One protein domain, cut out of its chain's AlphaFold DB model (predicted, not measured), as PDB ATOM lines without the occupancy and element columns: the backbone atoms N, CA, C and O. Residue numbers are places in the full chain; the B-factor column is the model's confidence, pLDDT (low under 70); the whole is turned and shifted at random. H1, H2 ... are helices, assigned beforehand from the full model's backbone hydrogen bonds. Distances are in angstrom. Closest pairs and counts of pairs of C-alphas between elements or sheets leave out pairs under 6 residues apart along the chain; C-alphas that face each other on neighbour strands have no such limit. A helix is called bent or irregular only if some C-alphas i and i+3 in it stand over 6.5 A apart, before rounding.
ATOM      1  N   LYS A   4     160.969 152.392 106.042       90.00
ATOM      2  CA  LYS A   4     162.167 152.839 105.315       90.00
ATOM      3  C   LYS A   4     161.881 154.080 104.465       90.00
ATOM      4  O   LYS A   4     162.672 155.018 104.488       90.00
ATOM      5  N   GLU A   5     160.755 154.089 103.757       89.25
ATOM      6  CA  GLU A   5     160.316 155.240 102.958       89.25
ATOM      7  C   GLU A   5     160.011 156.448 103.851       89.25
ATOM      8  O   GLU A   5     160.490 157.541 103.566       89.25
ATOM      9  N   TYR A   6     159.316 156.246 104.979       90.69
ATOM     10  CA  TYR A   6     159.051 157.306 105.959       90.69
ATOM     11  C   TYR A   6     160.345 157.954 106.466       90.69
ATOM     12  O   TYR A   6     160.507 159.170 106.402       90.69
ATOM     13  N   ARG A   7     161.320 157.142 106.894       91.00
ATOM     14  CA  ARG A   7     162.634 157.639 107.338       91.00
ATOM     15  C   ARG A   7     163.353 158.428 106.246       91.00
ATOM     16  O   ARG A   7     164.006 159.417 106.556       91.00
ATOM     17  N   GLN A   8     163.240 158.006 104.988       92.38
ATOM     18  CA  GLN A   8     163.859 158.709 103.869       92.38
ATOM     19  C   GLN A   8     163.212 160.077 103.620       92.38
ATOM     20  O   GLN A   8     163.941 161.051 103.456       92.38
ATOM     21  N   VAL A   9     161.877 160.167 103.652       91.38
ATOM     22  CA  VAL A   9     161.147 161.444 103.543       91.38
ATOM     23  C   VAL A   9     161.589 162.403 104.646       91.38
ATOM     24  O   VAL A   9     162.011 163.520 104.356       91.38
ATOM     25  N   ILE A  10     161.582 161.938 105.897       93.44
ATOM     26  CA  ILE A  10     161.982 162.749 107.050       93.44
ATOM     27  C   ILE A  10     163.446 163.200 106.950       93.44
ATOM     28  O   ILE A  10     163.743 164.368 107.179       93.44
ATOM     29  N   ASN A  11     164.371 162.309 106.588       91.94
ATOM     30  CA  ASN A  11     165.783 162.676 106.463       91.94
ATOM     31  C   ASN A  11     166.010 163.706 105.348       91.94
ATOM     32  O   ASN A  11     166.758 164.656 105.549       91.94
ATOM     33  N   ASN A  12     165.348 163.549 104.198       92.25
ATOM     34  CA  ASN A  12     165.445 164.510 103.100       92.25
ATOM     35  C   ASN A  12     164.911 165.889 103.503       92.25
ATOM     36  O   ASN A  12     165.518 166.905 103.170       92.25
ATOM     37  N   PHE A  13     163.807 165.922 104.251       92.25
ATOM     38  CA  PHE A  13     163.228 167.161 104.758       92.25
ATOM     39  C   PHE A  13     164.221 167.927 105.648       92.25
ATOM     40  O   PHE A  13     164.491 169.102 105.402       92.25
ATOM     41  N   LYS A  14     164.854 167.244 106.608       90.19
ATOM     42  CA  LYS A  14     165.818 167.850 107.548       90.19
ATOM     43  C   LYS A  14     167.104 168.363 106.894       90.19
ATOM     44  O   LYS A  14     167.740 169.255 107.436       90.19
ATOM     45  N   ILE A  15     167.497 167.838 105.730       89.81
ATOM     46  CA  ILE A  15     168.665 168.356 104.985       89.81
ATOM     47  C   ILE A  15     168.442 169.810 104.550       89.81
ATOM     48  O   ILE A  15     169.393 170.584 104.469       89.81
ATOM     49  N   THR A  16     167.195 170.174 104.253       88.56
ATOM     50  CA  THR A  16     166.837 171.499 103.723       88.56
ATOM     51  C   THR A  16     166.308 172.455 104.790       88.56
ATOM     52  O   THR A  16     166.242 173.654 104.539       88.56
ATOM     53  N   HIS A  17     166.012 171.951 105.990       89.69
ATOM     54  CA  HIS A  17     165.441 172.716 107.093       89.69
ATOM     55  C   HIS A  17     166.258 172.469 108.365       89.69
ATOM     56  O   HIS A  17     166.134 171.387 108.949       89.69
ATOM     57  N   PRO A  18     167.095 173.431 108.803       91.00
ATOM     58  CA  PRO A  18     167.855 173.313 110.043       91.00
ATOM     59  C   PRO A  18     166.949 172.931 111.215       91.00
ATOM     60  O   PRO A  18     165.877 173.503 111.385       91.00
ATOM     61  N   GLN A  19     167.368 171.946 112.002       94.00
ATOM     62  CA  GLN A  19     166.596 171.441 113.131       94.00
ATOM     63  C   GLN A  19     167.198 171.930 114.440       94.00
ATOM     64  O   GLN A  19     168.420 172.046 114.556       94.00
ATOM     65  N   TRP A  20     166.347 172.177 115.430       91.75
ATOM     66  CA  TRP A  20     166.812 172.407 116.792       91.75
ATOM     67  C   TRP A  20     167.070 171.071 117.459       91.75
ATOM     68  O   TRP A  20     166.264 170.138 117.360       91.75
ATOM     69  N   ASN A  21     168.203 170.987 118.145       85.38
ATOM     70  CA  ASN A  21     168.479 169.834 118.976       85.38
ATOM     71  C   ASN A  21     167.771 169.977 120.335       85.38
ATOM     72  O   ASN A  21     167.227 171.023 120.684       85.38
ATOM     73  N   GLU A  22     167.771 168.890 121.097       86.56
ATOM     74  CA  GLU A  22     167.124 168.816 122.405       86.56
ATOM     75  C   GLU A  22     167.678 169.836 123.408       86.56
ATOM     76  O   GLU A  22     166.904 170.467 124.119       86.56
ATOM     77  N   TYR A  23     168.993 170.068 123.412       87.88
ATOM     78  CA  TYR A  23     169.627 171.035 124.305       87.88
ATOM     79  C   TYR A  23     169.159 172.467 124.023       87.88
ATOM     80  O   TYR A  23     168.791 173.177 124.955       87.88
ATOM     81  N   ASP A  24     169.107 172.868 122.748       89.62
ATOM     82  CA  ASP A  24     168.649 174.210 122.361       89.62
ATOM     83  C   ASP A  24     167.204 174.461 122.817       89.62
ATOM     84  O   ASP A  24     166.844 175.579 123.190       89.62
ATOM     85  N   ILE A  25     166.368 173.417 122.791       90.00
ATOM     86  CA  ILE A  25     164.968 173.507 123.206       90.00
ATOM     87  C   ILE A  25     164.830 173.567 124.717       90.00
ATOM     88  O   ILE A  25     164.099 174.425 125.205       90.00
ATOM     89  N   LEU A  26     165.537 172.714 125.456       87.75
ATOM     90  CA  LEU A  26     165.494 172.733 126.918       87.75
ATOM     91  C   LEU A  26     166.023 174.065 127.476       87.75
ATOM     92  O   LEU A  26     165.361 174.665 128.320       87.75
ATOM     93  N   ASP A  27     167.132 174.586 126.939       91.06
ATOM     94  CA  ASP A  27     167.646 175.921 127.290       91.06
ATOM     95  C   ASP A  27     166.626 177.026 126.971       91.06
ATOM     96  O   ASP A  27     166.401 177.943 127.765       91.06
ATOM     97  N   TYR A  28     165.980 176.951 125.806       92.62
ATOM     98  CA  TYR A  28     164.955 177.920 125.430       92.62
ATOM     99  C   TYR A  28     163.752 177.878 126.375       92.62
ATOM    100  O   TYR A  28     163.268 178.933 126.790       92.62
ATOM    101  N   MET A  29     163.292 176.681 126.735       91.31
ATOM    102  CA  MET A  29     162.191 176.487 127.671       91.31
ATOM    103  C   MET A  29     162.505 177.053 129.053       91.31
ATOM    104  O   MET A  29     161.680 177.786 129.602       91.31
ATOM    105  N   GLU A  30     163.694 176.763 129.583       89.81
ATOM    106  CA  GLU A  30     164.157 177.264 130.880       89.81
ATOM    107  C   GLU A  30     164.197 178.797 130.884       89.81
ATOM    108  O   GLU A  30     163.591 179.446 131.736       89.81
ATOM    109  N   ARG A  31     164.802 179.413 129.856       92.31
ATOM    110  CA  ARG A  31     164.850 180.881 129.723       92.31
ATOM    111  C   ARG A  31     163.476 181.537 129.585       92.31
ATOM    112  O   ARG A  31     163.361 182.747 129.794       92.31
ATOM    113  N   LYS A  32     162.455 180.781 129.182       92.44
ATOM    114  CA  LYS A  32     161.076 181.251 129.019       92.44
ATOM    115  C   LYS A  32     160.152 180.863 130.177       92.44
ATOM    116  O   LYS A  32     159.001 181.286 130.145       92.44
ATOM    117  N   GLY A  33     160.621 180.111 131.179       88.44
ATOM    118  CA  GLY A  33     159.785 179.633 132.291       88.44
ATOM    119  C   GLY A  33     158.631 178.732 131.832       88.44
ATOM    120  O   GLY A  33     157.515 178.799 132.356       88.44
ATOM    121  N   MET A  34     158.855 177.957 130.766       91.44
ATOM    122  CA  MET A  34     157.823 177.105 130.162       91.44
ATOM    123  C   MET A  34     157.527 175.847 130.969       91.44
ATOM    124  O   MET A  34     156.442 175.296 130.832       91.44
ATOM    125  N   ASP A  35     158.472 175.404 131.787       88.12
ATOM    126  CA  ASP A  35     158.362 174.284 132.720       88.12
ATOM    127  C   ASP A  35     157.146 174.430 133.645       88.12
ATOM    128  O   ASP A  35     156.282 173.551 133.676       88.12
ATOM    129  N   LEU A  36     157.001 175.584 134.300       89.12
ATOM    130  CA  LEU A  36     155.873 175.864 135.193       89.12
ATOM    131  C   LEU A  36     154.544 175.920 134.438       89.12
ATOM    132  O   LEU A  36     153.519 175.416 134.906       89.12
ATOM    133  N   THR A  37     154.554 176.521 133.245       92.81
ATOM    134  CA  THR A  37     153.359 176.595 132.394       92.81
ATOM    135  C   THR A  37     152.942 175.201 131.935       92.81
ATOM    136  O   THR A  37     151.768 174.848 132.048       92.81
ATOM    137  N   TYR A  38     153.893 174.390 131.471       95.06
ATOM    138  CA  TYR A  38     153.660 173.006 131.085       95.06
ATOM    139  C   TYR A  38     153.092 172.207 132.256       95.06
ATOM    140  O   TYR A  38     152.009 171.649 132.105       95.06
ATOM    141  N   ALA A  39     153.743 172.214 133.425       92.38
ATOM    142  CA  ALA A  39     153.297 171.463 134.599       92.38
ATOM    143  C   ALA A  39     151.858 171.834 135.001       92.38
ATOM    144  O   ALA A  39     151.005 170.959 135.179       92.38
ATOM    145  N   ARG A  40     151.545 173.138 135.037       93.31
ATOM    146  CA  ARG A  40     150.200 173.654 135.345       93.31
ATOM    147  C   ARG A  40     149.124 173.088 134.415       93.31
ATOM    148  O   ARG A  40     148.056 172.700 134.886       93.31
ATOM    149  N   TYR A  41     149.370 173.062 133.106       95.94
ATOM    150  CA  TYR A  41     148.395 172.571 132.127       95.94
ATOM    151  C   TYR A  41     148.388 171.044 132.010       95.94
ATOM    152  O   TYR A  41     147.319 170.442 131.918       95.94
ATOM    153  N   ALA A  42     149.552 170.399 132.082       95.00
ATOM    154  CA  ALA A  42     149.692 168.948 132.054       95.00
ATOM    155  C   ALA A  42     148.953 168.291 133.230       95.00
ATOM    156  O   ALA A  42     148.310 167.255 133.045       95.00
ATOM    157  N   ALA A  43     148.935 168.936 134.404       93.12
ATOM    158  CA  ALA A  43     148.150 168.502 135.558       93.12
ATOM    159  C   ALA A  43     146.631 168.463 135.286       93.12
ATOM    160  O   ALA A  43     145.906 167.725 135.960       93.12
ATOM    161  N   ASN A  44     146.135 169.208 134.291       94.38
ATOM    162  CA  ASN A  44     144.726 169.224 133.883       94.38
ATOM    163  C   ASN A  44     144.382 168.169 132.820       94.38
ATOM    164  O   ASN A  44     143.209 168.001 132.481       94.38
ATOM    165  N   VAL A  45     145.357 167.385 132.347       94.25
ATOM    166  CA  VAL A  45     145.098 166.222 131.488       94.25
ATOM    167  C   VAL A  45     144.519 165.090 132.344       94.25
ATOM    168  O   VAL A  45     145.229 164.219 132.844       94.25
ATOM    169  N   LYS A  46     143.200 165.116 132.552       91.12
ATOM    170  CA  LYS A  46     142.493 164.127 133.378       91.12
ATOM    171  C   LYS A  46     142.012 162.945 132.546       91.12
ATOM    172  O   LYS A  46     141.240 163.113 131.605       91.12
ATOM    173  N   SER A  47     142.390 161.734 132.949       88.56
ATOM    174  CA  SER A  47     141.950 160.479 132.320       88.56
ATOM    175  C   SER A  47     140.422 160.347 132.237       88.56
ATOM    176  O   SER A  47     139.897 159.837 131.255       88.56
ATOM    177  N   GLU A  48     139.672 160.868 133.211       90.31
ATOM    178  CA  GLU A  48     138.197 160.877 133.182       90.31
ATOM    179  C   GLU A  48     137.590 161.641 131.991       90.31
ATOM    180  O   GLU A  48     136.447 161.390 131.604       90.31
ATOM    181  N   ASN A  49     138.361 162.537 131.367       89.94
ATOM    182  CA  ASN A  49     137.956 163.247 130.161       89.94
ATOM    183  C   ASN A  49     138.169 162.431 128.882       89.94
ATOM    184  O   ASN A  49     137.779 162.900 127.821       89.94
ATOM    185  N   TYR A  50     138.701 161.213 128.931       90.88
ATOM    186  CA  TYR A  50     138.912 160.371 127.749       90.88
ATOM    187  C   TYR A  50     137.933 159.196 127.726       90.88
ATOM    188  O   TYR A  50     137.478 158.722 128.766       90.88
ATOM    189  N   ASP A  51     137.579 158.722 126.531       89.06
ATOM    190  CA  ASP A  51     136.902 157.429 126.408       89.06
ATOM    191  C   ASP A  51     137.851 156.300 126.854       89.06
ATOM    192  O   ASP A  51     139.060 156.346 126.609       89.06
ATOM    193  N   ILE A  52     137.306 155.260 127.492       84.06
ATOM    194  CA  ILE A  52     138.071 154.114 128.008       84.06
ATOM    195  C   ILE A  52     138.924 153.430 126.931       84.06
ATOM    196  O   ILE A  52     140.000 152.916 127.233       84.06
ATOM    197  N   LYS A  53     138.477 153.445 125.669       84.88
ATOM    198  CA  LYS A  53     139.219 152.880 124.534       84.88
ATOM    199  C   LYS A  53     140.441 153.716 124.160       84.88
ATOM    200  O   LYS A  53     141.409 153.164 123.649       84.88
ATOM    201  N   ILE A  54     140.398 155.018 124.438       89.75
ATOM    202  CA  ILE A  54     141.439 155.984 124.086       89.75
ATOM    203  C   ILE A  54     142.498 156.099 125.185       89.75
ATOM    204  O   ILE A  54     143.650 156.398 124.883       89.75
ATOM    205  N   LEU A  55     142.157 155.804 126.443       78.88
ATOM    206  CA  LEU A  55     143.054 155.994 127.593       78.88
ATOM    207  C   LEU A  55     144.460 155.410 127.416       78.88
ATOM    208  O   LEU A  55     145.442 156.097 127.673       78.88
ATOM    209  N   ASN A  56     144.553 154.170 126.937       77.94
ATOM    210  CA  ASN A  56     145.828 153.470 126.728       77.94
ATOM    211  C   ASN A  56     146.242 153.429 125.251       77.94
ATOM    212  O   ASN A  56     147.004 152.559 124.826       77.94
ATOM    213  N   SER A  57     145.683 154.330 124.448       84.06
ATOM    214  CA  SER A  57     145.910 154.384 123.012       84.06
ATOM    215  C   SER A  57     147.012 155.367 122.625       84.06
ATOM    216  O   SER A  57     147.575 156.093 123.445       84.06
ATOM    217  N   LYS A  58     147.261 155.456 121.316       80.81
ATOM    218  CA  LYS A  58     148.145 156.466 120.725       80.81
ATOM    219  C   LYS A  58     147.556 157.881 120.787       80.81
ATOM    220  O   LYS A  58     148.273 158.816 120.456       80.81
ATOM    221  N   HIS A  59     146.304 158.036 121.205       82.50
ATOM    222  CA  HIS A  59     145.591 159.305 121.358       82.50
ATOM    223  C   HIS A  59     145.205 159.608 122.821       82.50
ATOM    224  O   HIS A  59     144.392 160.486 123.084       82.50
ATOM    225  N   GLY A  60     145.765 158.864 123.784       86.44
ATOM    226  CA  GLY A  60     145.505 159.062 125.212       86.44
ATOM    227  C   GLY A  60     146.236 160.266 125.831       86.44
ATOM    228  O   GLY A  60     146.878 161.047 125.127       86.44
ATOM    229  N   PRO A  61     146.226 160.390 127.171       92.62
ATOM    230  CA  PRO A  61     146.818 161.514 127.908       92.62
ATOM    231  C   PRO A  61     148.255 161.888 127.514       92.62
ATOM    232  O   PRO A  61     148.581 163.067 127.396       92.62
ATOM    233  N   ALA A  62     149.114 160.899 127.245       93.44
ATOM    234  CA  ALA A  62     150.499 161.151 126.846       93.44
ATOM    235  C   ALA A  62     150.610 161.894 125.499       93.44
ATOM    236  O   ALA A  62     151.542 162.666 125.298       93.44
ATOM    237  N   HIS A  63     149.670 161.675 124.570       95.31
ATOM    238  CA  HIS A  63     149.598 162.436 123.321       95.31
ATOM    239  C   HIS A  63     149.238 163.897 123.587       95.31
ATOM    240  O   HIS A  63     149.976 164.782 123.166       95.31
ATOM    241  N   ALA A  64     148.183 164.148 124.364       96.94
ATOM    242  CA  ALA A  64     147.771 165.506 124.706       96.94
ATOM    243  C   ALA A  64     148.879 166.296 125.420       96.94
ATOM    244  O   ALA A  64     149.110 167.457 125.093       96.94
ATOM    245  N   LYS A  65     149.626 165.659 126.329       96.81
ATOM    246  CA  LYS A  65     150.774 166.291 126.991       96.81
ATOM    247  C   LYS A  65     151.927 166.610 126.022       96.81
ATOM    248  O   LYS A  65     152.469 167.711 126.069       96.81
ATOM    249  N   ARG A  66     152.275 165.713 125.089       97.44
ATOM    250  CA  ARG A  66     153.288 166.024 124.055       97.44
ATOM    251  C   ARG A  66     152.841 167.157 123.134       97.44
ATOM    252  O   ARG A  66     153.642 168.041 122.839       97.44
ATOM    253  N   VAL A  67     151.569 167.167 122.730       98.25
ATOM    254  CA  VAL A  67     150.986 168.258 121.933       98.25
ATOM    255  C   VAL A  67     150.998 169.571 122.712       98.25
ATOM    256  O   VAL A  67     151.372 170.588 122.138       98.25
ATOM    257  N   LEU A  68     150.684 169.566 124.013       98.50
ATOM    258  CA  LEU A  68     150.812 170.741 124.882       98.50
ATOM    259  C   LEU A  68     152.243 171.287 124.864       98.50
ATOM    260  O   LEU A  68     152.430 172.472 124.602       98.50
ATOM    261  N   LEU A  69     153.249 170.440 125.096       97.19
ATOM    262  CA  LEU A  69     154.641 170.886 125.126       97.19
ATOM    263  C   LEU A  69     155.073 171.511 123.793       97.19
ATOM    264  O   LEU A  69     155.608 172.619 123.768       97.19
ATOM    265  N   LEU A  70     154.806 170.817 122.684       98.06
ATOM    266  CA  LEU A  70     155.110 171.314 121.341       98.06
ATOM    267  C   LEU A  70     154.377 172.632 121.059       98.06
ATOM    268  O   LEU A  70     154.985 173.564 120.537       98.06
ATOM    269  N   SER A  71     153.111 172.742 121.467       98.62
ATOM    270  CA  SER A  71     152.309 173.956 121.304       98.62
ATOM    271  C   SER A  71     152.901 175.142 122.069       98.62
ATOM    272  O   SER A  71     153.037 176.220 121.498       98.62
ATOM    273  N   LEU A  72     153.315 174.958 123.329       98.12
ATOM    274  CA  LEU A  72     153.929 176.022 124.134       98.12
ATOM    275  C   LEU A  72     155.243 176.522 123.517       98.12
ATOM    276  O   LEU A  72     155.471 177.734 123.435       98.12
ATOM    277  N   ILE A  73     156.088 175.598 123.048       97.50
ATOM    278  CA  ILE A  73     157.366 175.925 122.404       97.50
ATOM    279  C   ILE A  73     157.122 176.688 121.101       97.50
ATOM    280  O   ILE A  73     157.673 177.773 120.912       97.50
ATOM    281  N   ILE A  74     156.301 176.136 120.202       98.12
ATOM    282  CA  ILE A  74     156.052 176.724 118.882       98.12
ATOM    283  C   ILE A  74     155.333 178.064 119.043       98.12
ATOM    284  O   ILE A  74     155.817 179.061 118.521       98.12
ATOM    285  N   GLY A  75     154.257 178.128 119.832       98.12
ATOM    286  CA  GLY A  75     153.486 179.354 120.046       98.12
ATOM    287  C   GLY A  75     154.342 180.502 120.578       98.12
ATOM    288  O   GLY A  75     154.279 181.620 120.071       98.12
ATOM    289  N   THR A  76     155.229 180.227 121.533       97.44
ATOM    290  CA  THR A  76     156.114 181.273 122.067       97.44
ATOM    291  C   THR A  76     157.181 181.701 121.061       97.44
ATOM    292  O   THR A  76     157.574 182.870 121.035       97.44
ATOM    293  N   ARG A  77     157.655 180.788 120.204       96.31
ATOM    294  CA  ARG A  77     158.595 181.114 119.120       96.31
ATOM    295  C   ARG A  77     157.941 181.893 117.980       96.31
ATOM    296  O   ARG A  77     158.607 182.743 117.393       96.31
ATOM    297  N   GLU A  78     156.663 181.644 117.713       96.94
ATOM    298  CA  GLU A  78     155.824 182.435 116.803       96.94
ATOM    299  C   GLU A  78     155.443 183.804 117.398       96.94
ATOM    300  O   GLU A  78     154.893 184.655 116.705       96.94
ATOM    301  N   GLY A  79     155.768 184.055 118.671       96.94
ATOM    302  CA  GLY A  79     155.513 185.335 119.327       96.94
ATOM    303  C   GLY A  79     154.058 185.533 119.747       96.94
ATOM    304  O   GLY A  79     153.626 186.679 119.866       96.94
ATOM    305  N   LEU A  80     153.316 184.442 119.978       98.00
ATOM    306  CA  LEU A  80     151.977 184.511 120.558       98.00
ATOM    307  C   LEU A  80     152.013 185.210 121.924       98.00
ATOM    308  O   LEU A  80     152.937 185.012 122.719       98.00
ATOM    309  N   ASP A  81     150.998 186.030 122.184       97.50
ATOM    310  CA  ASP A  81     150.838 186.703 123.467       97.50
ATOM    311  C   ASP A  81     150.323 185.746 124.556       97.50
ATOM    312  O   ASP A  81     149.937 184.607 124.293       97.50
ATOM    313  N   GLU A  82     150.331 186.207 125.808       96.81
ATOM    314  CA  GLU A  82     149.942 185.392 126.964       96.81
ATOM    315  C   GLU A  82     148.516 184.838 126.828       96.81
ATOM    316  O   GLU A  82     148.301 183.646 127.030       96.81
ATOM    317  N   ARG A  83     147.564 185.668 126.376       97.38
ATOM    318  CA  ARG A  83     146.177 185.254 126.110       97.38
ATOM    319  C   ARG A  83     146.121 184.110 125.095       97.38
ATOM    320  O   ARG A  83     145.438 183.112 125.325       97.38
ATOM    321  N   SER A  84     146.844 184.235 123.986       98.56
ATOM    322  CA  SER A  84     146.881 183.223 122.929       98.56
ATOM    323  C   SER A  84     147.546 181.931 123.395       98.56
ATOM    324  O   SER A  84     147.070 180.848 123.056       98.56
ATOM    325  N   ILE A  85     148.607 182.021 124.204       98.38
ATOM    326  CA  ILE A  85     149.266 180.859 124.814       98.38
ATOM    327  C   ILE A  85     148.320 180.128 125.768       98.38
ATOM    328  O   ILE A  85     148.274 178.898 125.745       98.38
ATOM    329  N   GLU A  86     147.536 180.847 126.572       98.25
ATOM    330  CA  GLU A  86     146.569 180.216 127.470       98.25
ATOM    331  C   GLU A  86     145.479 179.458 126.703       98.25
ATOM    332  O   GLU A  86     145.181 178.310 127.042       98.25
ATOM    333  N   LEU A  87     144.913 180.078 125.660       98.69
ATOM    334  CA  LEU A  87     143.921 179.449 124.781       98.69
ATOM    335  C   LEU A  87     144.502 178.232 124.055       98.69
ATOM    336  O   LEU A  87     143.865 177.181 123.998       98.69
ATOM    337  N   LEU A  88     145.721 178.358 123.531       98.88
ATOM    338  CA  LEU A  88     146.437 177.277 122.863       98.88
ATOM    339  C   LEU A  88     146.682 176.093 123.805       98.88
ATOM    340  O   LEU A  88     146.472 174.946 123.413       98.88
ATOM    341  N   ALA A  89     147.106 176.355 125.041       98.62
ATOM    342  CA  ALA A  89     147.373 175.317 126.027       98.62
ATOM    343  C   ALA A  89     146.095 174.559 126.421       98.62
ATOM    344  O   ALA A  89     146.107 173.326 126.455       98.62
ATOM    345  N   ASP A  90     144.981 175.268 126.646       98.56
ATOM    346  CA  ASP A  90     143.687 174.628 126.905       98.56
ATOM    347  C   ASP A  90     143.161 173.859 125.690       98.56
ATOM    348  O   ASP A  90     142.616 172.765 125.854       98.56
ATOM    349  N   ALA A  91     143.360 174.373 124.474       98.75
ATOM    350  CA  ALA A  91     143.023 173.643 123.261       98.75
ATOM    351  C   ALA A  91     143.856 172.356 123.152       98.75
ATOM    352  O   ALA A  91     143.301 171.286 122.923       98.75
ATOM    353  N   ALA A  92     145.167 172.427 123.394       98.62
ATOM    354  CA  ALA A  92     146.083 171.294 123.287       98.62
ATOM    355  C   ALA A  92     145.725 170.142 124.238       98.62
ATOM    356  O   ALA A  92     145.665 168.991 123.803       98.62
ATOM    357  N   ILE A  93     145.426 170.423 125.510       98.06
ATOM    358  CA  ILE A  93     145.099 169.360 126.479       98.06
ATOM    359  C   ILE A  93     143.704 168.751 126.273       98.06
ATOM    360  O   ILE A  93     143.439 167.651 126.769       98.06
ATOM    361  N   HIS A  94     142.822 169.442 125.540       98.06
ATOM    362  CA  HIS A  94     141.439 169.023 125.320       98.06
ATOM    363  C   HIS A  94     141.108 168.622 123.872       98.06
ATOM    364  O   HIS A  94     140.022 168.092 123.657       98.06
ATOM    365  N   HIS A  95     141.977 168.836 122.877       97.12
ATOM    366  CA  HIS A  95     141.621 168.688 121.454       97.12
ATOM    367  C   HIS A  95     141.057 167.302 121.088       97.12
ATOM    368  O   HIS A  95     140.158 167.203 120.254       97.12
ATOM    369  N   ASP A  96     141.509 166.252 121.781       95.56
ATOM    370  CA  ASP A  96     141.201 164.846 121.493       95.56
ATOM    371  C   ASP A  96     140.221 164.181 122.489       95.56
ATOM    372  O   ASP A  96     139.912 162.993 122.362       95.56
ATOM    373  N   ILE A  97     139.659 164.917 123.462       95.44
ATOM    374  CA  ILE A  97     138.771 164.338 124.501       95.44
ATOM    375  C   ILE A  97     137.438 163.790 123.954       95.44
ATOM    376  O   ILE A  97     136.729 163.047 124.644       95.44
ATOM    377  N   GLY A  98     137.080 164.183 122.730       94.56
ATOM    378  CA  GLY A  98     135.924 163.725 121.964       94.56
ATOM    379  C   GLY A  98     136.175 162.489 121.098       94.56
ATOM    380  O   GLY A  98     135.263 162.066 120.383       94.56
ATOM    381  N   ARG A  99     137.381 161.901 121.123       92.50
ATOM    382  CA  ARG A  99     137.647 160.632 120.433       92.50
ATOM    383  C   ARG A  99     136.918 159.467 121.099       92.50
ATOM    384  O   ARG A  99     136.926 159.313 122.317       92.50
ATOM    385  N   GLU A 100     136.332 158.614 120.264       87.50
ATOM    386  CA  GLU A 100     135.625 157.384 120.663       87.50
ATOM    387  C   GLU A 100     136.263 156.121 120.052       87.50
ATOM    388  O   GLU A 100     135.939 154.992 120.436       87.50
ATOM    389  N   ASP A 101     137.162 156.310 119.083       85.19
ATOM    390  CA  ASP A 101     137.945 155.277 118.418       85.19
ATOM    391  C   ASP A 101     139.278 155.844 117.884       85.19
ATOM    392  O   ASP A 101     139.547 157.044 117.947       85.19
ATOM    393  N   GLU A 102     140.121 154.954 117.354       77.81
ATOM    394  CA  GLU A 102     141.439 155.277 116.781       77.81
ATOM    395  C   GLU A 102     141.366 155.795 115.334       77.81
ATOM    396  O   GLU A 102     142.393 155.922 114.658       77.81
ATOM    397  N   THR A 103     140.166 155.999 114.786       78.25
ATOM    398  CA  THR A 103     140.021 156.428 113.398       78.25
ATOM    399  C   THR A 103     140.256 157.928 113.280       78.25
ATOM    400  O   THR A 103     139.954 158.724 114.172       78.25
ATOM    401  N   ASN A 104     140.831 158.336 112.149       67.50
ATOM    402  CA  ASN A 104     140.965 159.750 111.843       67.50
ATOM    403  C   ASN A 104     139.633 160.252 111.282       67.50
ATOM    404  O   ASN A 104     139.384 160.133 110.084       67.50
ATOM    405  N   ASN A 105     138.761 160.719 112.170       76.69
ATOM    406  CA  ASN A 105     137.454 161.252 111.824       76.69
ATOM    407  C   ASN A 105     137.430 162.764 112.050       76.69
ATOM    408  O   ASN A 105     137.555 163.189 113.190       76.69
ATOM    409  N   ASP A 106     137.166 163.554 111.016       80.25
ATOM    410  CA  ASP A 106     137.087 165.024 111.049       80.25
ATOM    411  C   ASP A 106     136.142 165.600 112.129       80.25
ATOM    412  O   ASP A 106     136.204 166.785 112.439       80.25
ATOM    413  N   TYR A 107     135.258 164.789 112.722       87.06
ATOM    414  CA  TYR A 107     134.316 165.224 113.757       87.06
ATOM    415  C   TYR A 107     134.831 165.125 115.205       87.06
ATOM    416  O   TYR A 107     134.115 165.566 116.107       87.06
ATOM    417  N   HIS A 108     136.015 164.553 115.475       92.62
ATOM    418  CA  HIS A 108     136.488 164.414 116.866       92.62
ATOM    419  C   HIS A 108     136.717 165.769 117.545       92.62
ATOM    420  O   HIS A 108     136.320 165.921 118.695       92.62
ATOM    421  N   GLY A 109     137.226 166.772 116.821       95.06
ATOM    422  CA  GLY A 109     137.371 168.138 117.336       95.06
ATOM    423  C   GLY A 109     136.047 168.742 117.805       95.06
ATOM    424  O   GLY A 109     135.924 169.177 118.950       95.06
ATOM    425  N   ARG A 110     134.994 168.665 116.982       94.94
ATOM    426  CA  ARG A 110     133.637 169.077 117.380       94.94
ATOM    427  C   ARG A 110     133.132 168.333 118.620       94.94
ATOM    428  O   ARG A 110     132.568 168.957 119.515       94.94
ATOM    429  N   LYS A 111     133.336 167.016 118.699       95.75
ATOM    430  CA  LYS A 111     132.953 166.236 119.891       95.75
ATOM    431  C   LYS A 111     133.739 166.668 121.133       95.75
ATOM    432  O   LYS A 111     133.185 166.689 122.231       95.75
ATOM    433  N   SER A 112     135.007 167.046 120.971       97.06
ATOM    434  CA  SER A 112     135.823 167.597 122.053       97.06
ATOM    435  C   SER A 112     135.246 168.917 122.563       97.06
ATOM    436  O   SER A 112     135.139 169.096 123.776       97.06
ATOM    437  N   VAL A 113     134.772 169.793 121.668       97.88
ATOM    438  CA  VAL A 113     134.052 171.026 122.038       97.88
ATOM    439  C   VAL A 113     132.777 170.715 122.824       97.88
ATOM    440  O   VAL A 113     132.549 171.284 123.890       97.88
ATOM    441  N   GLU A 114     131.955 169.771 122.354       97.38
ATOM    442  CA  GLU A 114     130.733 169.362 123.062       97.38
ATOM    443  C   GLU A 114     131.035 168.877 124.488       97.38
ATOM    444  O   GLU A 114     130.328 169.226 125.439       97.38
ATOM    445  N   LYS A 115     132.116 168.105 124.658       97.12
ATOM    446  CA  LYS A 115     132.556 167.605 125.964       97.12
ATOM    447  C   LYS A 115     133.116 168.717 126.852       97.12
ATOM    448  O   LYS A 115     132.781 168.749 128.035       97.12
ATOM    449  N   MET A 116     133.893 169.645 126.293       97.56
ATOM    450  CA  MET A 116     134.400 170.831 126.990       97.56
ATOM    451  C   MET A 116     133.256 171.667 127.575       97.56
ATOM    452  O   MET A 116     133.264 171.949 128.775       97.56
ATOM    453  N   ILE A 117     132.234 171.969 126.768       97.94
ATOM    454  CA  ILE A 117     131.048 172.725 127.198       97.94
ATOM    455  C   ILE A 117     130.274 171.947 128.268       97.94
ATOM    456  O   ILE A 117     129.942 172.485 129.326       97.94
ATOM    457  N   LYS A 118     129.999 170.658 128.023       97.31
ATOM    458  CA  LYS A 118     129.252 169.796 128.955       97.31
ATOM    459  C   LYS A 118     129.919 169.725 130.331       97.31
ATOM    460  O   LYS A 118     129.223 169.759 131.346       97.31
ATOM    461  N   ASN A 119     131.246 169.639 130.355       96.06
ATOM    462  CA  ASN A 119     132.040 169.527 131.575       96.06
ATOM    463  C   ASN A 119     132.458 170.892 132.148       96.06
ATOM    464  O   ASN A 119     133.119 170.931 133.182       96.06
ATOM    465  N   LYS A 120     132.045 172.006 131.522       96.25
ATOM    466  CA  LYS A 120     132.362 173.386 131.931       96.25
ATOM    467  C   LYS A 120     133.869 173.663 132.029       96.25
ATOM    468  O   LYS A 120     134.300 174.435 132.885       96.25
ATOM    469  N   LEU A 121     134.666 173.041 131.162       96.31
ATOM    470  CA  LEU A 121     136.130 173.176 131.170       96.31
ATOM    471  C   LEU A 121     136.595 174.545 130.640       96.31
ATOM    472  O   LEU A 121     137.717 174.961 130.893       96.31
ATOM    473  N   ASP A 122     135.707 175.285 129.978       97.25
ATOM    474  CA  ASP A 122     135.938 176.624 129.431       97.25
ATOM    475  C   ASP A 122     135.372 177.753 130.312       97.25
ATOM    476  O   ASP A 122     135.344 178.916 129.909       97.25
ATOM    477  N   CYS A 123     134.889 177.445 131.523       96.38
ATOM    478  CA  CYS A 123     134.093 178.389 132.314       96.38
ATOM    479  C   CYS A 123     134.850 179.650 132.767       96.38
ATOM    480  O   CYS A 123     134.198 180.646 133.085       96.38
ATOM    481  N   LYS A 124     136.188 179.624 132.755       96.44
ATOM    482  CA  LYS A 124     137.051 180.774 133.066       96.44
ATOM    483  C   LYS A 124     137.109 181.832 131.955       96.44
ATOM    484  O   LYS A 124     137.493 182.962 132.233       96.44
ATOM    485  N   TYR A 125     136.729 181.482 130.726       97.81
ATOM    486  CA  TYR A 125     136.845 182.359 129.563       97.81
ATOM    487  C   TYR A 125     135.586 183.203 129.326       97.81
ATOM    488  O   TYR A 125     134.452 182.763 129.570       97.81
ATOM    489  N   GLY A 126     135.794 184.417 128.807       97.69
ATOM    490  CA  GLY A 126     134.732 185.247 128.238       97.69
ATOM    491  C   GLY A 126     134.200 184.676 126.919       97.69
ATOM    492  O   GLY A 126     134.742 183.711 126.384       97.69
ATOM    493  N   ASP A 127     133.128 185.267 126.392       97.00
ATOM    494  CA  ASP A 127     132.421 184.705 125.234       97.00
ATOM    495  C   ASP A 127     133.292 184.619 123.970       97.00
ATOM    496  O   ASP A 127     133.257 183.593 123.297       97.00
ATOM    497  N   GLU A 128     134.102 185.640 123.667       96.31
ATOM    498  CA  GLU A 128     134.976 185.614 122.481       96.31
ATOM    499  C   GLU A 128     136.078 184.554 122.608       96.31
ATOM    500  O   GLU A 128     136.282 183.750 121.704       96.31
ATOM    501  N   ASP A 129     136.727 184.478 123.767       98.44
ATOM    502  CA  ASP A 129     137.765 183.482 124.040       98.44
ATOM    503  C   ASP A 129     137.227 182.050 123.964       98.44
ATOM    504  O   ASP A 129     137.889 181.169 123.416       98.44
ATOM    505  N   LYS A 130     135.995 181.812 124.437       98.50
ATOM    506  CA  LYS A 130     135.319 180.519 124.253       98.50
ATOM    507  C   LYS A 130     135.121 180.195 122.782       98.50
ATOM    508  O   LYS A 130     135.397 179.071 122.378       98.50
ATOM    509  N   ARG A 131     134.664 181.158 121.976       98.50
ATOM    510  CA  ARG A 131     134.467 180.947 120.534       98.50
ATOM    511  C   ARG A 131     135.781 180.595 119.849       98.50
ATOM    512  O   ARG A 131     135.806 179.621 119.101       98.50
ATOM    513  N   ILE A 132     136.862 181.320 120.146       98.62
ATOM    514  CA  ILE A 132     138.202 181.035 119.615       98.62
ATOM    515  C   ILE A 132     138.654 179.637 120.038       98.62
ATOM    516  O   ILE A 132     138.999 178.827 119.179       98.62
ATOM    517  N   LEU A 133     138.589 179.316 121.333       98.62
ATOM    518  CA  LEU A 133     138.965 178.006 121.868       98.62
ATOM    519  C   LEU A 133     138.186 176.873 121.185       98.62
ATOM    520  O   LEU A 133     138.773 175.886 120.737       98.62
ATOM    521  N   HIS A 134     136.868 177.024 121.050       98.31
ATOM    522  CA  HIS A 134     136.018 176.029 120.400       98.31
ATOM    523  C   HIS A 134     136.313 175.906 118.903       98.31
ATOM    524  O   HIS A 134     136.348 174.793 118.383       98.31
ATOM    525  N   MET A 135     136.545 177.022 118.209       97.88
ATOM    526  CA  MET A 135     136.887 177.029 116.787       97.88
ATOM    527  C   MET A 135     138.223 176.342 116.529       97.88
ATOM    528  O   MET A 135     138.304 175.512 115.629       97.88
ATOM    529  N   VAL A 136     139.239 176.630 117.341       98.12
ATOM    530  CA  VAL A 136     140.562 176.001 117.272       98.12
ATOM    531  C   VAL A 136     140.444 174.490 117.501       98.12
ATOM    532  O   VAL A 136     140.992 173.693 116.739       98.12
ATOM    533  N   MET A 137     139.675 174.077 118.514       97.75
ATOM    534  CA  MET A 137     139.449 172.661 118.810       97.75
ATOM    535  C   MET A 137     138.621 171.939 117.742       97.75
ATOM    536  O   MET A 137     138.917 170.791 117.449       97.75
ATOM    537  N   ASP A 138     137.606 172.548 117.131       96.31
ATOM    538  CA  ASP A 138     136.908 171.942 115.979       96.31
ATOM    539  C   ASP A 138     137.821 171.941 114.733       96.31
ATOM    540  O   ASP A 138     137.838 170.999 113.944       96.31
ATOM    541  N   GLY A 139     138.644 172.982 114.601       95.31
ATOM    542  CA  GLY A 139     139.507 173.266 113.461       95.31
ATOM    543  C   GLY A 139     140.713 172.357 113.292       95.31
ATOM    544  O   GLY A 139     141.079 172.056 112.159       95.31
ATOM    545  N   HIS A 140     141.327 171.890 114.381       94.44
ATOM    546  CA  HIS A 140     142.610 171.176 114.298       94.44
ATOM    547  C   HIS A 140     142.545 169.864 113.492       94.44
ATOM    548  O   HIS A 140     143.559 169.377 112.996       94.44
ATOM    549  N   ALA A 141     141.345 169.294 113.365       85.75
ATOM    550  CA  ALA A 141     141.088 168.030 112.692       85.75
ATOM    551  C   ALA A 141     140.646 168.180 111.227       85.75
ATOM    552  O   ALA A 141     140.523 167.170 110.534       85.75
ATOM    553  N   VAL A 142     140.356 169.400 110.758       85.06
ATOM    554  CA  VAL A 142     139.745 169.629 109.439       85.06
ATOM    555  C   VAL A 142     140.734 170.224 108.440       85.06
ATOM    556  O   VAL A 142     141.710 170.876 108.798       85.06
ATOM    557  N   GLY A 143     140.475 170.001 107.151       81.44
ATOM    558  CA  GLY A 143     141.266 170.595 106.073       81.44
ATOM    559  C   GLY A 143     141.041 172.109 105.902       81.44
ATOM    560  O   GLY A 143     140.010 172.635 106.338       81.44
ATOM    561  N   PRO A 144     141.957 172.803 105.196       77.06
ATOM    562  CA  PRO A 144     141.940 174.261 105.025       77.06
ATOM    563  C   PRO A 144     140.648 174.788 104.383       77.06
ATOM    564  O   PRO A 144     140.189 175.880 104.716       77.06
ATOM    565  N   ASP A 145     140.003 173.987 103.532       84.81
ATOM    566  CA  ASP A 145     138.751 174.347 102.857       84.81
ATOM    567  C   ASP A 145     137.590 174.615 103.831       84.81
ATOM    568  O   ASP A 145     136.616 175.279 103.474       84.81
ATOM    569  N   ARG A 146     137.684 174.127 105.077       86.88
ATOM    570  CA  ARG A 146     136.635 174.271 106.096       86.88
ATOM    571  C   ARG A 146     136.874 175.418 107.081       86.88
ATOM    572  O   ARG A 146     136.000 175.680 107.905       86.88
ATOM    573  N   LEU A 147     137.990 176.146 106.982       86.88
ATOM    574  CA  LEU A 147     138.314 177.251 107.898       86.88
ATOM    575  C   LEU A 147     137.267 178.371 107.861       86.88
ATOM    576  O   LEU A 147     136.778 178.798 108.904       86.88
ATOM    577  N   ASN A 148     136.845 178.783 106.663       91.44
ATOM    578  CA  ASN A 148     135.810 179.811 106.509       91.44
ATOM    579  C   ASN A 148     134.466 179.375 107.112       91.44
ATOM    580  O   ASN A 148     133.755 180.190 107.696       91.44
ATOM    581  N   GLU A 149     134.120 178.087 107.010       93.75
ATOM    582  CA  GLU A 149     132.907 177.559 107.645       93.75
ATOM    583  C   GLU A 149     132.984 177.654 109.170       93.75
ATOM    584  O   GLU A 149     131.971 177.916 109.816       93.75
ATOM    585  N   LEU A 150     134.165 177.422 109.747       94.38
ATOM    586  CA  LEU A 150     134.385 177.481 111.188       94.38
ATOM    587  C   LEU A 150     134.332 178.915 111.715       94.38
ATOM    588  O   LEU A 150     133.660 179.148 112.718       94.38
ATOM    589  N   ILE A 151     134.947 179.867 111.009       95.19
ATOM    590  CA  ILE A 151     134.876 181.301 111.338       95.19
ATOM    591  C   ILE A 151     133.413 181.755 111.416       95.19
ATOM    592  O   ILE A 151     133.005 182.368 112.400       95.19
ATOM    593  N   VAL A 152     132.599 181.387 110.420       96.25
ATOM    594  CA  VAL A 152     131.166 181.723 110.394       96.25
ATOM    595  C   VAL A 152     130.389 180.978 111.481       96.25
ATOM    596  O   VAL A 152     129.533 181.563 112.139       96.25
ATOM    597  N   ARG A 153     130.663 179.684 111.684       95.69
ATOM    598  CA  ARG A 153     129.965 178.837 112.666       95.69
ATOM    599  C   ARG A 153     130.139 179.331 114.098       95.69
ATOM    600  O   ARG A 153     129.178 179.276 114.860       95.69
ATOM    601  N   TYR A 154     131.357 179.725 114.454       97.06
ATOM    602  CA  TYR A 154     131.705 180.155 115.806       97.06
ATOM    603  C   TYR A 154     131.605 181.670 115.999       97.06
ATOM    604  O   TYR A 154     131.833 182.129 117.111       97.06
ATOM    605  N   ASP A 155     131.212 182.423 114.962       97.25
ATOM    606  CA  ASP A 155     131.087 183.887 114.998       97.25
ATOM    607  C   ASP A 155     132.388 184.554 115.485       97.25
ATOM    608  O   ASP A 155     132.384 185.335 116.436       97.25
ATOM    609  N   ILE A 156     133.510 184.170 114.860       97.31
ATOM    610  CA  ILE A 156     134.857 184.652 115.207       97.31
ATOM    611  C   ILE A 156     135.067 186.052 114.644       97.31
ATOM    612  O   ILE A 156     135.002 186.249 113.426       97.31
ATOM    613  N   TRP A 157     135.367 187.012 115.518       94.06
ATOM    614  CA  TRP A 157     135.690 188.382 115.114       94.06
ATOM    615  C   TRP A 157     137.194 188.641 115.174       94.06
ATOM    616  O   TRP A 157     137.729 189.354 114.326       94.06
ATOM    617  N   ASP A 158     137.882 188.019 116.129       95.25
ATOM    618  CA  ASP A 158     139.328 188.123 116.320       95.25
ATOM    619  C   ASP A 158     140.085 187.014 115.562       95.25
ATOM    620  O   ASP A 158     140.675 186.090 116.131       95.25
ATOM    621  N   ILE A 159     140.021 187.084 114.229       95.38
ATOM    622  CA  ILE A 159     140.673 186.121 113.324       95.38
ATOM    623  C   ILE A 159     142.203 186.174 113.467       95.38
ATOM    624  O   ILE A 159     142.865 185.140 113.351       95.38
ATOM    625  N   ASP A 160     142.749 187.360 113.743       95.50
ATOM    626  CA  ASP A 160     144.187 187.584 113.910       95.50
ATOM    627  C   ASP A 160     144.739 186.847 115.140       95.50
ATOM    628  O   ASP A 160     145.888 186.412 115.113       95.50
ATOM    629  N   THR A 161     143.918 186.627 116.174       96.25
ATOM    630  CA  THR A 161     144.252 185.753 117.312       96.25
ATOM    631  C   THR A 161     143.954 184.282 117.013       96.25
ATOM    632  O   THR A 161     144.772 183.406 117.294       96.25
ATOM    633  N   ALA A 162     142.794 183.973 116.424       97.38
ATOM    634  CA  ALA A 162     142.355 182.588 116.233       97.38
ATOM    635  C   ALA A 162     143.243 181.790 115.261       97.38
ATOM    636  O   ALA A 162     143.569 180.629 115.526       97.38
ATOM    637  N   ASN A 163     143.647 182.395 114.139       96.12
ATOM    638  CA  ASN A 163     144.390 181.696 113.088       96.12
ATOM    639  C   ASN A 163     145.785 181.234 113.540       96.12
ATOM    640  O   ASN A 163     146.101 180.063 113.315       96.12
ATOM    641  N   PRO A 164     146.618 182.075 114.186       97.75
ATOM    642  CA  PRO A 164     147.907 181.625 114.701       97.75
ATOM    643  C   PRO A 164     147.781 180.489 115.721       97.75
ATOM    644  O   PRO A 164     148.534 179.523 115.646       97.75
ATOM    645  N   ILE A 165     146.794 180.549 116.626       98.56
ATOM    646  CA  ILE A 165     146.553 179.477 117.605       98.56
ATOM    647  C   ILE A 165     146.225 178.161 116.887       98.56
ATOM    648  O   ILE A 165     146.802 177.119 117.204       98.56
ATOM    649  N   LEU A 166     145.326 178.202 115.900       97.88
ATOM    650  CA  LEU A 166     144.951 177.019 115.131       97.88
ATOM    651  C   LEU A 166     146.141 176.434 114.359       97.88
ATOM    652  O   LEU A 166     146.357 175.223 114.406       97.88
ATOM    653  N   ALA A 167     146.931 177.277 113.690       97.31
ATOM    654  CA  ALA A 167     148.112 176.841 112.952       97.31
ATOM    655  C   ALA A 167     149.113 176.118 113.866       97.31
ATOM    656  O   ALA A 167     149.566 175.020 113.543       97.31
ATOM    657  N   VAL A 168     149.391 176.689 115.043       98.69
ATOM    658  CA  VAL A 168     150.306 176.092 116.022       98.69
ATOM    659  C   VAL A 168     149.771 174.770 116.569       98.69
ATOM    660  O   VAL A 168     150.529 173.804 116.660       98.69
ATOM    661  N   LEU A 169     148.477 174.683 116.899       98.50
ATOM    662  CA  LEU A 169     147.884 173.436 117.386       98.50
ATOM    663  C   LEU A 169     147.954 172.322 116.329       98.50
ATOM    664  O   LEU A 169     148.299 171.185 116.651       98.50
ATOM    665  N   MET A 170     147.657 172.648 115.069       96.94
ATOM    666  CA  MET A 170     147.749 171.701 113.954       96.94
ATOM    667  C   MET A 170     149.183 171.210 113.745       96.94
ATOM    668  O   MET A 170     149.397 170.012 113.552       96.94
ATOM    669  N   ASP A 171     150.164 172.109 113.818       98.06
ATOM    670  CA  ASP A 171     151.579 171.757 113.707       98.06
ATOM    671  C   ASP A 171     152.041 170.871 114.866       98.06
ATOM    672  O   ASP A 171     152.742 169.882 114.643       98.06
ATOM    673  N   ALA A 172     151.622 171.180 116.094       98.38
ATOM    674  CA  ALA A 172     151.945 170.390 117.274       98.38
ATOM    675  C   ALA A 172     151.336 168.973 117.216       98.38
ATOM    676  O   ALA A 172     152.055 167.999 117.462       98.38
ATOM    677  N   ASP A 173     150.058 168.827 116.830       97.19
ATOM    678  CA  ASP A 173     149.452 167.504 116.587       97.19
ATOM    679  C   ASP A 173     150.184 166.755 115.465       97.19
ATOM    680  O   ASP A 173     150.527 165.575 115.609       97.19
ATOM    681  N   ALA A 174     150.475 167.441 114.354       96.44
ATOM    682  CA  ALA A 174     151.167 166.856 113.214       96.44
ATOM    683  C   ALA A 174     152.562 166.345 113.596       96.44
ATOM    684  O   ALA A 174     152.901 165.204 113.264       96.44
ATOM    685  N   LEU A 175     153.346 167.138 114.329       97.81
ATOM    686  CA  LEU A 175     154.665 166.755 114.839       97.81
ATOM    687  C   LEU A 175     154.585 165.519 115.732       97.81
ATOM    688  O   LEU A 175     155.381 164.595 115.551       97.81
ATOM    689  N   ASP A 176     153.588 165.416 116.613       97.44
ATOM    690  CA  ASP A 176     153.443 164.236 117.470       97.44
ATOM    691  C   ASP A 176     153.072 162.955 116.690       97.44
ATOM    692  O   ASP A 176     153.112 161.839 117.222       97.44
ATOM    693  N   ARG A 177     152.751 163.039 115.389       95.62
ATOM    694  CA  ARG A 177     152.542 161.852 114.530       95.62
ATOM    695  C   ARG A 177     153.818 161.053 114.286       95.62
ATOM    696  O   ARG A 177     153.734 159.931 113.770       95.62
ATOM    697  N   VAL A 178     154.985 161.543 114.716       95.12
ATOM    698  CA  VAL A 178     156.198 160.715 114.833       95.12
ATOM    699  C   VAL A 178     155.948 159.458 115.671       95.12
ATOM    700  O   VAL A 178     156.457 158.398 115.307       95.12
ATOM    701  N   ARG A 179     155.061 159.525 116.680       94.06
ATOM    702  CA  ARG A 179     154.666 158.388 117.537       94.06
ATOM    703  C   ARG A 179     154.082 157.201 116.764       94.06
ATOM    704  O   ARG A 179     154.119 156.057 117.207       94.06
ATOM    705  N   ILE A 180     153.488 157.481 115.603       92.50
ATOM    706  CA  ILE A 180     152.831 156.500 114.734       92.50
ATOM    707  C   ILE A 180     153.511 156.380 113.368       92.50
ATOM    708  O   ILE A 180     152.988 155.680 112.501       92.50
ATOM    709  N   ASN A 181     154.667 157.025 113.177       92.81
ATOM    710  CA  ASN A 181     155.375 157.114 111.898       92.81
ATOM    711  C   ASN A 181     154.494 157.662 110.758       92.81
ATOM    712  O   ASN A 181     154.485 157.113 109.655       92.81
ATOM    713  N   ARG A 182     153.705 158.709 111.043       92.56
ATOM    714  CA  ARG A 182     152.816 159.367 110.064       92.56
ATOM    715  C   ARG A 182     152.958 160.890 110.010       92.56
ATOM    716  O   ARG A 182     152.045 161.559 109.541       92.56
ATOM    717  N   LEU A 183     154.067 161.440 110.499       95.00
ATOM    718  CA  LEU A 183     154.374 162.846 110.255       95.00
ATOM    719  C   LEU A 183     154.601 163.057 108.749       95.00
ATOM    720  O   LEU A 183     155.483 162.426 108.166       95.00
ATOM    721  N   ASP A 184     153.818 163.947 108.143       94.19
ATOM    722  CA  ASP A 184     154.152 164.560 106.860       94.19
ATOM    723  C   ASP A 184     154.672 165.974 107.140       94.19
ATOM    724  O   ASP A 184     153.880 166.859 107.473       94.19
ATOM    725  N   PRO A 185     155.991 166.200 107.063       92.69
ATOM    726  CA  PRO A 185     156.565 167.485 107.429       92.69
ATOM    727  C   PRO A 185     156.217 168.601 106.427       92.69
ATOM    728  O   PRO A 185     156.376 169.768 106.756       92.69
ATOM    729  N   ASN A 186     155.696 168.272 105.235       91.50
ATOM    730  CA  ASN A 186     155.229 169.275 104.270       91.50
ATOM    731  C   ASN A 186     153.859 169.864 104.641       91.50
ATOM    732  O   ASN A 186     153.417 170.816 104.008       91.50
ATOM    733  N   CYS A 187     153.172 169.279 105.628       90.94
ATOM    734  CA  CYS A 187     151.923 169.810 106.165       90.94
ATOM    735  C   CYS A 187     152.136 170.773 107.340       90.94
ATOM    736  O   CYS A 187     151.147 171.289 107.854       90.94
ATOM    737  N   LEU A 188     153.383 170.990 107.775       95.81
ATOM    738  CA  LEU A 188     153.701 171.968 108.815       95.81
ATOM    739  C   LEU A 188     153.538 173.382 108.247       95.81
ATOM    740  O   LEU A 188     154.030 173.679 107.159       95.81
ATOM    741  N   GLN A 189     152.817 174.226 108.974       93.69
ATOM    742  CA  GLN A 189     152.376 175.546 108.533       93.69
ATOM    743  C   GLN A 189     153.332 176.655 108.964       93.69
ATOM    744  O   GLN A 189     153.500 177.633 108.239       93.69
ATOM    745  N   THR A 190     153.942 176.516 110.139       95.12
ATOM    746  CA  THR A 190     154.797 177.539 110.742       95.12
ATOM    747  C   THR A 190     156.282 177.256 110.522       95.12
ATOM    748  O   THR A 190     156.747 176.110 110.573       95.12
ATOM    749  N   ASP A 191     157.062 178.323 110.334       92.50
ATOM    750  CA  ASP A 191     158.512 178.228 110.138       92.50
ATOM    751  C   ASP A 191     159.216 177.634 111.367       92.50
ATOM    752  O   ASP A 191     160.243 176.957 111.233       92.50
ATOM    753  N   ASN A 192     158.687 177.863 112.577       95.50
ATOM    754  CA  ASN A 192     159.256 177.272 113.781       95.50
ATOM    755  C   ASN A 192     158.932 175.775 113.895       95.50
ATOM    756  O   ASN A 192     159.834 175.018 114.255       95.50
ATOM    757  N   ALA A 193     157.727 175.311 113.539       97.06
ATOM    758  CA  ALA A 193     157.390 173.882 113.586       97.06
ATOM    759  C   ALA A 193     158.245 173.036 112.634       97.06
ATOM    760  O   ALA A 193     158.676 171.935 112.984       97.06
ATOM    761  N   VAL A 194     158.567 173.576 111.456       96.25
ATOM    762  CA  VAL A 194     159.459 172.950 110.465       96.25
ATOM    763  C   VAL A 194     160.834 172.590 111.053       96.25
ATOM    764  O   VAL A 194     161.469 171.624 110.622       96.25
ATOM    765  N   GLN A 195     161.286 173.306 112.083       95.88
ATOM    766  CA  GLN A 195     162.577 173.091 112.746       95.88
ATOM    767  C   GLN A 195     162.500 172.107 113.933       95.88
ATOM    768  O   GLN A 195     163.513 171.875 114.595       95.88
ATOM    769  N   MET A 196     161.315 171.558 114.235       96.75
ATOM    770  CA  MET A 196     161.034 170.748 115.434       96.75
ATOM    771  C   MET A 196     160.951 169.245 115.180       96.75
ATOM    772  O   MET A 196     160.652 168.488 116.100       96.75
ATOM    773  N   VAL A 197     161.227 168.766 113.968       95.75
ATOM    774  CA  VAL A 197     161.082 167.343 113.629       95.75
ATOM    775  C   VAL A 197     162.054 166.468 114.427       95.75
ATOM    776  O   VAL A 197     161.663 165.393 114.890       95.75
ATOM    777  N   ASP A 198     163.309 166.896 114.600       94.12
ATOM    778  CA  ASP A 198     164.271 166.166 115.447       94.12
ATOM    779  C   ASP A 198     163.848 166.168 116.915       94.12
ATOM    780  O   ASP A 198     163.825 165.108 117.547       94.12
ATOM    781  N   PHE A 199     163.445 167.331 117.431       95.06
ATOM    782  CA  PHE A 199     162.963 167.453 118.801       95.06
ATOM    783  C   PHE A 199     161.729 166.579 119.050       95.06
ATOM    784  O   PHE A 199     161.728 165.812 120.001       95.06
ATOM    785  N   ALA A 200     160.726 166.587 118.169       95.88
ATOM    786  CA  ALA A 200     159.531 165.752 118.309       95.88
ATOM    787  C   ALA A 200     159.871 164.248 118.362       95.88
ATOM    788  O   ALA A 200     159.274 163.494 119.131       95.88
ATOM    789  N   GLN A 201     160.860 163.797 117.578       94.38
ATOM    790  CA  GLN A 201     161.341 162.412 117.630       94.38
ATOM    791  C   GLN A 201     162.061 162.083 118.943       94.38
ATOM    792  O   GLN A 201     161.895 160.974 119.454       94.38
ATOM    793  N   GLY A 202     162.862 163.017 119.465       93.38
ATOM    794  CA  GLY A 202     163.501 162.902 120.778       93.38
ATOM    795  C   GLY A 202     162.476 162.863 121.902       93.38
ATOM    796  O   GLY A 202     162.439 161.900 122.661       93.38
ATOM    797  N   LEU A 203     161.563 163.832 121.900       93.62
ATOM    798  CA  LEU A 203     160.471 163.946 122.850       93.62
ATOM    799  C   LEU A 203     159.661 162.657 122.923       93.62
ATOM    800  O   LEU A 203     159.470 162.142 124.008       93.62
ATOM    801  N   TYR A 204     159.212 162.091 121.796       94.38
ATOM    802  CA  TYR A 204     158.453 160.835 121.830       94.38
ATOM    803  C   TYR A 204     159.253 159.665 122.425       94.38
ATOM    804  O   TYR A 204     158.682 158.837 123.134       94.38
ATOM    805  N   ARG A 205     160.558 159.583 122.137       92.81
ATOM    806  CA  ARG A 205     161.433 158.517 122.643       92.81
ATOM    807  C   ARG A 205     161.623 158.612 124.159       92.81
ATOM    808  O   ARG A 205     161.582 157.582 124.822       92.81
ATOM    809  N   ASP A 206     161.805 159.825 124.674       91.06
ATOM    810  CA  ASP A 206     162.211 160.073 126.060       91.06
ATOM    811  C   ASP A 206     161.074 160.674 126.915       91.06
ATOM    812  O   ASP A 206     161.300 161.111 128.042       91.06
ATOM    813  N   PHE A 207     159.835 160.662 126.403       90.25
ATOM    814  CA  PHE A 207     158.711 161.406 126.981       90.25
ATOM    815  C   PHE A 207     158.433 161.061 128.442       90.25
ATOM    816  O   PHE A 207     158.169 161.955 129.232       90.25
ATOM    817  N   GLU A 208     158.495 159.780 128.812       85.25
ATOM    818  CA  GLU A 208     158.245 159.360 130.197       85.25
ATOM    819  C   GLU A 208     159.242 159.997 131.174       85.25
ATOM    820  O   GLU A 208     158.854 160.411 132.259       85.25
ATOM    821  N   GLN A 209     160.515 160.120 130.787       83.38
ATOM    822  CA  GLN A 209     161.536 160.761 131.622       83.38
ATOM    823  C   GLN A 209     161.320 162.273 131.692       83.38
ATOM    824  O   GLN A 209     161.463 162.864 132.759       83.38
ATOM    825  N   PHE A 210     160.949 162.882 130.563       83.50
ATOM    826  CA  PHE A 210     160.633 164.304 130.492       83.50
ATOM    827  C   PHE A 210     159.441 164.668 131.394       83.50
ATOM    828  O   PHE A 210     159.535 165.596 132.190       83.50
ATOM    829  N   ASP A 211     158.339 163.920 131.292       82.12
ATOM    830  CA  ASP A 211     157.095 164.194 132.023       82.12
ATOM    831  C   ASP A 211     157.288 164.026 133.541       82.12
ATOM    832  O   ASP A 211     156.844 164.866 134.321       82.12
ATOM    833  N   LEU A 212     158.050 163.008 133.962       77.75
ATOM    834  CA  LEU A 212     158.424 162.823 135.368       77.75
ATOM    835  C   LEU A 212     159.292 163.970 135.899       77.75
ATOM    836  O   LEU A 212     159.060 164.451 137.005       77.75
ATOM    837  N   TRP A 213     160.271 164.431 135.116       68.44
ATOM    838  CA  TRP A 213     161.129 165.547 135.519       68.44
ATOM    839  C   TRP A 213     160.316 166.821 135.775       68.44
ATOM    840  O   TRP A 213     160.556 167.523 136.757       68.44
ATOM    841  N   THR A 214     159.314 167.091 134.936       66.06
ATOM    842  CA  THR A 214     158.434 168.248 135.128       66.06
ATOM    843  C   THR A 214     157.497 168.103 136.326       66.06
ATOM    844  O   THR A 214     157.236 169.102 136.998       66.06
ATOM    845  N   ASP A 215     157.041 166.885 136.637       63.06
ATOM    846  CA  ASP A 215     156.205 166.616 137.814       63.06
ATOM    847  C   ASP A 215     156.999 166.824 139.123       63.06
ATOM    848  O   ASP A 215     156.485 167.436 140.061       63.06
ATOM    849  N   ASP A 216     158.272 166.411 139.165       57.44
ATOM    850  CA  ASP A 216     159.158 166.595 140.328       57.44
ATOM    851  C   ASP A 216     159.623 168.055 140.507       57.44
ATOM    852  O   ASP A 216     159.916 168.493 141.619       57.44
ATOM    853  N   SER A 217     159.693 168.830 139.420       54.34
ATOM    854  CA  SER A 217     160.164 170.225 139.444       54.34
ATOM    855  C   SER A 217     159.119 171.254 139.907       54.34
ATOM    856  O   SER A 217     159.469 172.408 140.154       54.34
ATOM    857  N   GLY A 218     157.839 170.865 140.011       49.56
ATOM    858  CA  GLY A 218     156.716 171.811 140.044       49.56
ATOM    859  C   GLY A 218     155.829 171.813 141.290       49.56
ATOM    860  O   GLY A 218     154.941 172.661 141.373       49.56
TER     861      GLY A 218
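AT A GLANCE: This is residues 4 to 218 of the 225 residues of an uncharacterized protein of Clostridiales bacterium GWD2_32_59 (UniProt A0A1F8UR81). Three helices make the core, H4 and H5 side by side and H9 crossing them; H7 packs on one side of this core, on H5 and H9, with H6 and H8 packed on H7 in turn. On the opposite side of the core H10a, the first arm of the bent helix H10, packs on H9; H3 covers H4 and H5, the second arm H10b lies across H3, and H1 lies far out, touching no helix. The printed part has 215 residues with ten named helices, H1 to H10 in order along the chain, and no named strand; the class is all helix. It is compact, with a radius of gyration of the C-alphas of 16.3 A, and rounded, spanning 42 by 40 by 36 A.

HOW THE PARTS SIT: H1, residues 4 to 16, is close but not clearly touching H10a, residues 197 to 205, the closest C-alphas being those of Lys 14 and Val 197, 7.7 A apart. H2, residues 22 to 32, touches H10a about perpendicular at 88 degrees (C-alphas of Glu 22 and Phe 199, 5.7 A). H3, residues 34 to 42, and H4, residues 61 to 77, form a hairpin, closest at the C-alphas of Ala 42 and Lys 65, 5.8 A. H4 forms another with H5, residues 82 to 94, at a shallow tilt of 20 degrees, opposite ways (C-alphas of Ala 64 and Ile 93, 5.0 A). H6, residues 108 to 118, and H7, residues 127 to 139, form a hairpin (C-alphas of Gly 109 and Asp 138, 4.1 A), as do H7 and H8, residues 144 to 154 (Arg 131 and Tyr 154, 5.5 A between C-alphas). H7 touches H5 at a steep tilt of 48 degrees, the same way (C-alphas of Ala 91 and Met 137, 5.8 A). H9, residues 159 to 180, touches H4 at a steep tilt of 49 degrees, opposite ways (C-alphas of Val 67 and Ala 172, 5.2 A). With residues 175 to 179 alone it touches H10a (C-alphas of Leu 175 and Ala 200, 6.1 A). H10b, residues 208 to 217, touches H3 about perpendicular at 76 degrees (C-alphas of Ala 39 and Thr 214, 6.1 A). Every O i to N i+4 pair is within hydrogen-bond range in H2 to H7, H10a and H10b; H1 has 8 of 9, H8 5 of 7 and H9 13 of 18.

IN THESE COORDINATES: H1 begins at C-alpha 4 (162.167, 152.839, 105.315). H4 is 24.5 A long and H9, the longest helix, 32.1 A, ending at C-alpha 180 (152.831, 156.500, 114.734). H8 is irregular, C-alphas 145 and 148 being 7.2 A apart. H10, by its hydrogen bonds assigned as one helix, is bent: C-alphas 205 and 208 are 8.2 A apart. H10b ends at C-alpha 217 (160.164, 170.225, 139.444).

THE WHOLE: The C-alphas of Lys 4 and Gly 126, the two farthest apart, are 48.3 A apart. The printed part has no cut. The links H3 to H4, H5 to H6 and H9 to H10 are long. The mean pLDDT of the printed part is 92.2; residue 104 and residues 213 to 218 are under 70.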